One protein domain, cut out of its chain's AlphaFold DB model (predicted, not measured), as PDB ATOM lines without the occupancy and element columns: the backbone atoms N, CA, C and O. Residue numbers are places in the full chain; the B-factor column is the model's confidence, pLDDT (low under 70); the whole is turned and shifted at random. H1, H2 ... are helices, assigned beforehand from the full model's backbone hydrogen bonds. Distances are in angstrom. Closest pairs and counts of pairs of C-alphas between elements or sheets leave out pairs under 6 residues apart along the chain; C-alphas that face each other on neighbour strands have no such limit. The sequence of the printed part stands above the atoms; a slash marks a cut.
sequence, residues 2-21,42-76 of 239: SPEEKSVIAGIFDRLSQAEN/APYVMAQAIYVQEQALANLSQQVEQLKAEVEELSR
ATOM      1  N   SER A   2      30.842 -41.394  42.427       87.88
ATOM      2  CA  SER A   2      30.736 -42.857  42.289       87.88
ATOM      3  C   SER A   2      31.052 -43.314  40.850       87.88
ATOM      4  O   SER A   2      30.995 -42.499  39.921       87.88
ATOM      5  N   PRO A   3      31.409 -44.592  40.625       88.38
ATOM      6  CA  PRO A   3      31.583 -45.135  39.274       88.38
ATOM      7  C   PRO A   3      30.329 -44.990  38.397       88.38
ATOM      8  O   PRO A   3      30.441 -44.700  37.207       88.38
ATOM      9  N   GLU A   4      29.144 -45.139  38.990       85.75
ATOM     10  CA  GLU A   4      27.845 -44.980  38.326       85.75
ATOM     11  C   GLU A   4      27.563 -43.514  37.984       85.75
ATOM     12  O   GLU A   4      27.097 -43.198  36.895       85.75
ATOM     13  N   GLU A   5      27.885 -42.593  38.890       86.38
ATOM     14  CA  GLU A   5      27.797 -41.156  38.622       86.38
ATOM     15  C   GLU A   5      28.694 -40.766  37.440       86.38
ATOM     16  O   GLU A   5      28.278 -40.035  36.542       86.38
ATOM     17  N   LYS A   6      29.904 -41.335  37.373       89.06
ATOM     18  CA  LYS A   6      30.834 -41.116  36.261       89.06
ATOM     19  C   LYS A   6      30.293 -41.604  34.920       89.06
ATOM     20  O   LYS A   6      30.470 -40.903  33.924       89.06
ATOM     21  N   SER A   7      29.669 -42.779  34.871       88.31
ATOM     22  CA  SER A   7      29.122 -43.313  33.618       88.31
ATOM     23  C   SER A   7      27.907 -42.519  33.141       88.31
ATOM     24  O   SER A   7      27.807 -42.227  31.949       88.31
ATOM     25  N   VAL A   8      27.027 -42.099  34.057       87.62
ATOM     26  CA  VAL A   8      25.877 -41.248  33.715       87.62
ATOM     27  C   VAL A   8      26.346 -39.888  33.203       87.62
ATOM     28  O   VAL A   8      25.871 -39.442  32.160       87.62
ATOM     29  N   ILE A   9      27.319 -39.261  33.873       88.19
ATOM     30  CA  ILE A   9      27.905 -37.994  33.414       88.19
ATOM     31  C   ILE A   9      28.527 -38.153  32.022       88.19
ATOM     32  O   ILE A   9      28.265 -37.323  31.156       88.19
ATOM     33  N   ALA A  10      29.283 -39.223  31.764       91.06
ATOM     34  CA  ALA A  10      29.838 -39.481  30.432       91.06
ATOM     35  C   ALA A  10      28.739 -39.575  29.356       91.06
ATOM     36  O   ALA A  10      28.819 -38.895  28.338       91.06
ATOM     37  N   GLY A  11      27.660 -40.315  29.631       90.31
ATOM     38  CA  GLY A  11      26.524 -40.420  28.712       90.31
ATOM     39  C   GLY A  11      25.794 -39.093  28.467       90.31
ATOM     40  O   GLY A  11      25.264 -38.880  27.377       90.31
ATOM     41  N   ILE A  12      25.774 -38.176  29.445       88.62
ATOM     42  CA  ILE A  12      25.248 -36.813  29.257       88.62
ATOM     43  C   ILE A  12      26.113 -36.045  28.247       88.62
ATOM     44  O   ILE A  12      25.568 -35.408  27.346       88.62
ATOM     45  N   PHE A  13      27.442 -36.131  28.347       91.00
ATOM     46  CA  PHE A  13      28.350 -35.482  27.393       91.00
ATOM     47  C   PHE A  13      28.237 -36.065  25.981       91.00
ATOM     48  O   PHE A  13      28.235 -35.300  25.015       91.00
ATOM     49  N   ASP A  14      28.048 -37.379  25.850       92.31
ATOM     50  CA  ASP A  14      27.791 -38.003  24.548       92.31
ATOM     51  C   ASP A  14      26.514 -37.433  23.909       92.31
ATOM     52  O   ASP A  14      26.523 -37.040  22.741       92.31
ATOM     53  N   ARG A  15      25.426 -37.294  24.680       87.75
ATOM     54  CA  ARG A  15      24.180 -36.665  24.202       87.75
ATOM     55  C   ARG A  15      24.368 -35.192  23.835       87.75
ATOM     56  O   ARG A  15      23.853 -34.754  22.807       87.75
ATOM     57  N   LEU A  16      25.121 -34.433  24.635       88.44
ATOM     58  CA  LEU A  16      25.439 -33.033  24.333       88.44
ATOM     59  C   LEU A  16      26.226 -32.898  23.023       88.44
ATOM     60  O   LEU A  16      25.931 -31.996  22.243       88.44
ATOM     61  N   SER A  17      27.161 -33.815  22.746       88.75
ATOM     62  CA  SER A  17      27.922 -33.828  21.487       88.75
ATOM     63  C   SER A  17      27.026 -34.080  20.268       88.75
ATOM     64  O   SER A  17      27.177 -33.446  19.227       88.75
ATOM     65  N   GLN A  18      26.012 -34.939  20.406       89.12
ATOM     66  CA  GLN A  18      25.045 -35.201  19.338       89.12
ATOM     67  C   GLN A  18      24.154 -33.983  19.057       89.12
ATOM     68  O   GLN A  18      23.762 -33.747  17.914       89.12
ATOM     69  N   ALA A  19      23.853 -33.193  20.089       85.94
ATOM     70  CA  ALA A  19      23.065 -31.970  19.982       85.94
ATOM     71  C   ALA A  19      23.886 -30.741  19.543       85.94
ATOM     72  O   ALA A  19      23.308 -29.679  19.324       85.94
ATOM     73  N   GLU A  20      25.209 -30.856  19.388       84.62
ATOM     74  CA  GLU A  20      26.087 -29.727  19.055       84.62
ATOM     75  C   GLU A  20      25.726 -29.059  17.720       84.62
ATOM     76  O   GLU A  20      25.821 -27.842  17.599       84.62
ATOM     77  N   ASN A  21      25.222 -29.838  16.759       86.06
ATOM     78  CA  ASN A  21      24.830 -29.348  15.436       86.06
ATOM     79  C   ASN A  21      23.438 -28.692  15.391       86.06
ATOM     80  O   ASN A  21      22.994 -28.285  14.315       86.06
ATOM     81  N   ALA A  42      28.879 -23.625  38.525       95.62
ATOM     82  CA  ALA A  42      27.574 -23.948  37.953       95.62
ATOM     83  C   ALA A  42      27.563 -25.252  37.130       95.62
ATOM     84  O   ALA A  42      26.639 -26.042  37.331       95.62
ATOM     85  N   PRO A  43      28.565 -25.566  36.276       92.75
ATOM     86  CA  PRO A  43      28.590 -26.833  35.541       92.75
ATOM     87  C   PRO A  43      28.558 -28.066  36.445       92.75
ATOM     88  O   PRO A  43      27.883 -29.042  36.130       92.75
ATOM     89  N   TYR A  44      29.242 -28.008  37.589       91.56
ATOM     90  CA  TYR A  44      29.259 -29.105  38.553       91.56
ATOM     91  C   TYR A  44      27.873 -29.333  39.174       91.56
ATOM     92  O   TYR A  44      27.376 -30.458  39.195       91.56
ATOM     93  N   VAL A  45      27.209 -28.257  39.607       94.06
ATOM     94  CA  VAL A  45      25.859 -28.334  40.193       94.06
ATOM     95  C   VAL A  45      24.817 -28.749  39.149       94.06
ATOM     96  O   VAL A  45      23.937 -29.555  39.449       94.06
ATOM     97  N   MET A  46      24.932 -28.265  37.907       91.56
ATOM     98  CA  MET A  46      24.074 -28.702  36.800       91.56
ATOM     99  C   MET A  46      24.241 -30.197  36.522       91.56
ATOM    100  O   MET A  46      23.239 -30.897  36.404       91.56
ATOM    101  N   ALA A  47      25.474 -30.713  36.486       91.00
ATOM    102  CA  ALA A  47      25.718 -32.144  36.304       91.00
ATOM    103  C   ALA A  47      25.070 -32.982  37.418       91.00
ATOM    104  O   ALA A  47      24.435 -33.997  37.131       91.00
ATOM    105  N   GLN A  48      25.154 -32.529  38.673       90.19
ATOM    106  CA  GLN A  48      24.505 -33.194  39.805       90.19
ATOM    107  C   GLN A  48      22.972 -33.183  39.682       90.19
ATOM    108  O   GLN A  48      22.324 -34.203  39.921       90.19
ATOM    109  N   ALA A  49      22.381 -32.053  39.284       92.19
ATOM    110  CA  ALA A  49      20.938 -31.948  39.080       92.19
ATOM    111  C   ALA A  49      20.455 -32.854  37.938       92.19
ATOM    112  O   ALA A  49      19.456 -33.556  38.096       92.19
ATOM    113  N   ILE A  50      21.179 -32.878  36.814       91.88
ATOM    114  CA  ILE A  50      20.858 -33.739  35.669       91.88
ATOM    115  C   ILE A  50      20.991 -35.213  36.069       91.88
ATOM    116  O   ILE A  50      20.109 -36.001  35.752       91.88
ATOM    117  N   TYR A  51      22.020 -35.596  36.832       90.12
ATOM    118  CA  TYR A  51      22.170 -36.969  37.328       90.12
ATOM    119  C   TYR A  51      20.940 -37.452  38.116       90.12
ATOM    120  O   TYR A  51      20.417 -38.533  37.844       90.12
ATOM    121  N   VAL A  52      20.441 -36.638  39.053       92.62
ATOM    122  CA  VAL A  52      19.234 -36.966  39.836       92.62
ATOM    123  C   VAL A  52      17.999 -37.059  38.937       92.62
ATOM    124  O   VAL A  52      17.175 -37.960  39.107       92.62
ATOM    125  N   GLN A  53      17.873 -36.162  37.955       92.81
ATOM    126  CA  GLN A  53      16.782 -36.208  36.980       92.81
ATOM    127  C   GLN A  53      16.821 -37.493  36.146       92.81
ATOM    128  O   GLN A  53      15.776 -38.106  35.945       92.81
ATOM    129  N   GLU A  54      18.001 -37.958  35.736       90.19
ATOM    130  CA  GLU A  54      18.116 -39.203  34.972       90.19
ATOM    131  C   GLU A  54      17.762 -40.439  35.795       90.19
ATOM    132  O   GLU A  54      17.124 -41.364  35.290       90.19
ATOM    133  N   GLN A  55      18.091 -40.448  37.087       90.50
ATOM    134  CA  GLN A  55      17.623 -41.505  37.983       90.50
ATOM    135  C   GLN A  55      16.098 -41.502  38.123       90.50
ATOM    136  O   GLN A  55      15.472 -42.565  38.101       90.50
ATOM    137  N   ALA A  56      15.491 -40.318  38.238       92.44
ATOM    138  CA  ALA A  56      14.041 -40.181  38.309       92.44
ATOM    139  C   ALA A  56      13.366 -40.650  37.008       92.44
ATOM    140  O   ALA A  56      12.390 -41.399  37.065       92.44
ATOM    141  N   LEU A  57      13.914 -40.279  35.847       93.62
ATOM    142  CA  LEU A  57      13.424 -40.718  34.539       93.62
ATOM    143  C   LEU A  57      13.555 -42.232  34.355       93.62
ATOM    144  O   LEU A  57      12.602 -42.872  33.907       93.62
ATOM    145  N   ALA A  58      14.683 -42.826  34.753       91.38
ATOM    146  CA  ALA A  58      14.875 -44.273  34.701       91.38
ATOM    147  C   ALA A  58      13.840 -45.013  35.565       91.38
ATOM    148  O   ALA A  58      13.226 -45.981  35.111       91.38
ATOM    149  N   ASN A  59      13.592 -44.524  36.783       94.25
ATOM    150  CA  ASN A  59      12.607 -45.109  37.689       94.25
ATOM    151  C   ASN A  59      11.174 -44.985  37.133       94.25
ATOM    152  O   ASN A  59      10.433 -45.967  37.099       94.25
ATOM    153  N   LEU A  60      10.801 -43.809  36.620       95.81
ATOM    154  CA  LEU A  60       9.499 -43.589  35.983       95.81
ATOM    155  C   LEU A  60       9.304 -44.487  34.755       95.81
ATOM    156  O   LEU A  60       8.228 -45.054  34.580       95.81
ATOM    157  N   SER A  61      10.340 -44.662  33.932       94.44
ATOM    158  CA  SER A  61      10.289 -45.565  32.778       94.44
ATOM    159  C   SER A  61      10.011 -47.008  33.200       94.44
ATOM    160  O   SER A  61       9.165 -47.667  32.597       94.44
ATOM    161  N   GLN A  62      10.671 -47.488  34.260       96.44
ATOM    162  CA  GLN A  62      10.432 -48.829  34.806       96.44
ATOM    163  C   GLN A  62       9.001 -48.986  35.333       96.44
ATOM    164  O   GLN A  62       8.359 -50.001  35.068       96.44
ATOM    165  N   GLN A  63       8.472 -47.980  36.034       94.69
ATOM    166  CA  GLN A  63       7.082 -47.994  36.501       94.69
ATOM    167  C   GLN A  63       6.091 -48.041  35.334       94.69
ATOM    168  O   GLN A  63       5.136 -48.814  35.365       94.69
ATOM    169  N   VAL A  64       6.323 -47.247  34.284       96.69
ATOM    170  CA  VAL A  64       5.479 -47.245  33.080       96.69
ATOM    171  C   VAL A  64       5.496 -48.608  32.392       96.69
ATOM    172  O   VAL A  64       4.455 -49.065  31.928       96.69
ATOM    173  N   GLU A  65       6.648 -49.270  32.319       96.94
ATOM    174  CA  GLU A  65       6.757 -50.610  31.738       96.94
ATOM    175  C   GLU A  65       5.998 -51.659  32.563       96.94
ATOM    176  O   GLU A  65       5.245 -52.453  31.998       96.94
ATOM    177  N   GLN A  66       6.096 -51.602  33.894       94.88
ATOM    178  CA  GLN A  66       5.331 -52.472  34.798       94.88
ATOM    179  C   GLN A  66       3.819 -52.253  34.661       94.88
ATOM    180  O   GLN A  66       3.070 -53.213  34.492       94.88
ATOM    181  N   LEU A  67       3.374 -50.994  34.660       95.81
ATOM    182  CA  LEU A  67       1.967 -50.632  34.461       95.81
ATOM    183  C   LEU A  67       1.447 -51.116  33.102       95.81
ATOM    184  O   LEU A  67       0.330 -51.620  33.009       95.81
ATOM    185  N   LYS A  68       2.252 -50.995  32.040       94.81
ATOM    186  CA  LYS A  68       1.898 -51.522  30.715       94.81
ATOM    187  C   LYS A  68       1.739 -53.041  30.736       94.81
ATOM    188  O   LYS A  68       0.771 -53.533  30.162       94.81
ATOM    189  N   ALA A  69       2.635 -53.761  31.410       94.94
ATOM    190  CA  ALA A  69       2.545 -55.213  31.546       94.94
ATOM    191  C   ALA A  69       1.297 -55.644  32.337       94.94
ATOM    192  O   ALA A  69       0.608 -56.574  31.927       94.94
ATOM    193  N   GLU A  70       0.953 -54.935  33.416       92.75
ATOM    194  CA  GLU A  70      -0.260 -55.202  34.202       92.75
ATOM    195  C   GLU A  70      -1.536 -54.953  33.382       92.75
ATOM    196  O   GLU A  70      -2.454 -55.776  33.376       92.75
ATOM    197  N   VAL A  71      -1.584 -53.849  32.629       92.19
ATOM    198  CA  VAL A  71      -2.695 -53.557  31.707       92.19
ATOM    199  C   VAL A  71      -2.793 -54.623  30.610       92.19
ATOM    200  O   VAL A  71      -3.897 -55.044  30.250       92.19
ATOM    201  N   GLU A  72      -1.665 -55.098  30.084       93.62
ATOM    202  CA  GLU A  72      -1.647 -56.187  29.109       93.62
ATOM    203  C   GLU A  72      -2.149 -57.510  29.717       93.62
ATOM    204  O   GLU A  72      -2.951 -58.206  29.097       93.62
ATOM    205  N   GLU A  73      -1.764 -57.842  30.948       91.25
ATOM    206  CA  GLU A  73      -2.261 -59.031  31.648       91.25
ATOM    207  C   GLU A  73      -3.773 -58.945  31.916       91.25
ATOM    208  O   GLU A  73      -4.516 -59.897  31.651       91.25
ATOM    209  N   LEU A  74      -4.253 -57.790  32.383       86.62
ATOM    210  CA  LEU A  74      -5.674 -57.528  32.623       86.62
ATOM    211  C   LEU A  74      -6.500 -57.576  31.334       86.62
ATOM    212  O   LEU A  74      -7.615 -58.092  31.352       86.62
ATOM    213  N   SER A  75      -5.965 -57.069  30.222       83.94
ATOM    214  CA  SER A  75      -6.642 -57.121  28.918       83.94
ATOM    215  C   SER A  75      -6.601 -58.512  28.277       83.94
ATOM    216  O   SER A  75      -7.533 -58.880  27.561       83.94
ATOM    217  N   ARG A  76      -5.561 -59.312  28.554       81.75
ATOM    218  CA  ARG A  76      -5.453 -60.712  28.110       81.75
ATOM    219  C   ARG A  76      -6.229 -61.689  28.979       81.75
ATOM    220  O   ARG A  76      -6.512 -62.789  28.504       81.75
TER     221      ARG A  76
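AT A GLANCE: This is residues 2 to 21 and 42 to 76 of the 239 residues of an uncharacterized protein of Blastochloris viridis (UniProt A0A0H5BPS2). A long helix, H2, is crossed near its first end by a shorter helix, H1, about perpendicular to it, in a lopsided and loosely joined cross. The crossing involves residues 5 to 9 of H1 and 47 to 51 of H2; beyond it, residues 56 to 76 of H2 stick out as one long arm and residues 14 to 21, of which 14 to 18 belong to H1, as a shorter one. The printed part has 55 residues with two named helices, H1 then H2 along the chain, and no named strand; the class is all helix. It is extended, with a radius of gyration of the C-alphas of 15.8 A, and its C-alphas span 48 by 29 by 19 A.

IN THESE COORDINATES: After Ser 2, H1 takes residues 3 to 18 and measures 23.2 A from C-alpha 3 at (31.583, -45.135, 39.274) to C-alpha 18. Residues 19 to 21 follow, up to the cut. H2 takes residues 42 to 76 and measures 50.4 A, from C-alpha 42 at (27.574, -23.948, 37.953) to C-alpha 76 at (-5.453, -60.712, 28.110).

HOW THE PARTS SIT: H1, with residues 5 to 9 alone, touches residues 47 to 51 of H2. The closest C-alphas of the two helices are those of Val 8 and Tyr 51, 6.7 A apart. Their lines are about perpendicular, at 88 degrees. Their centres are 17.1 A apart. In H1 and H2 every O i to N i+4 pair is within hydrogen-bond range.

THE WHOLE: The outline is elongated, and the two C-alphas farthest apart are those of Ala 42 and Arg 76, at 50.4 A. Residues 22 to 41 are not printed; across this cut, C-alphas 21 and 42 are 23.3 A apart. The link from H1 to H2 runs across the cut. The mean pLDDT of the printed part is 90.9, and no printed residue is under 70.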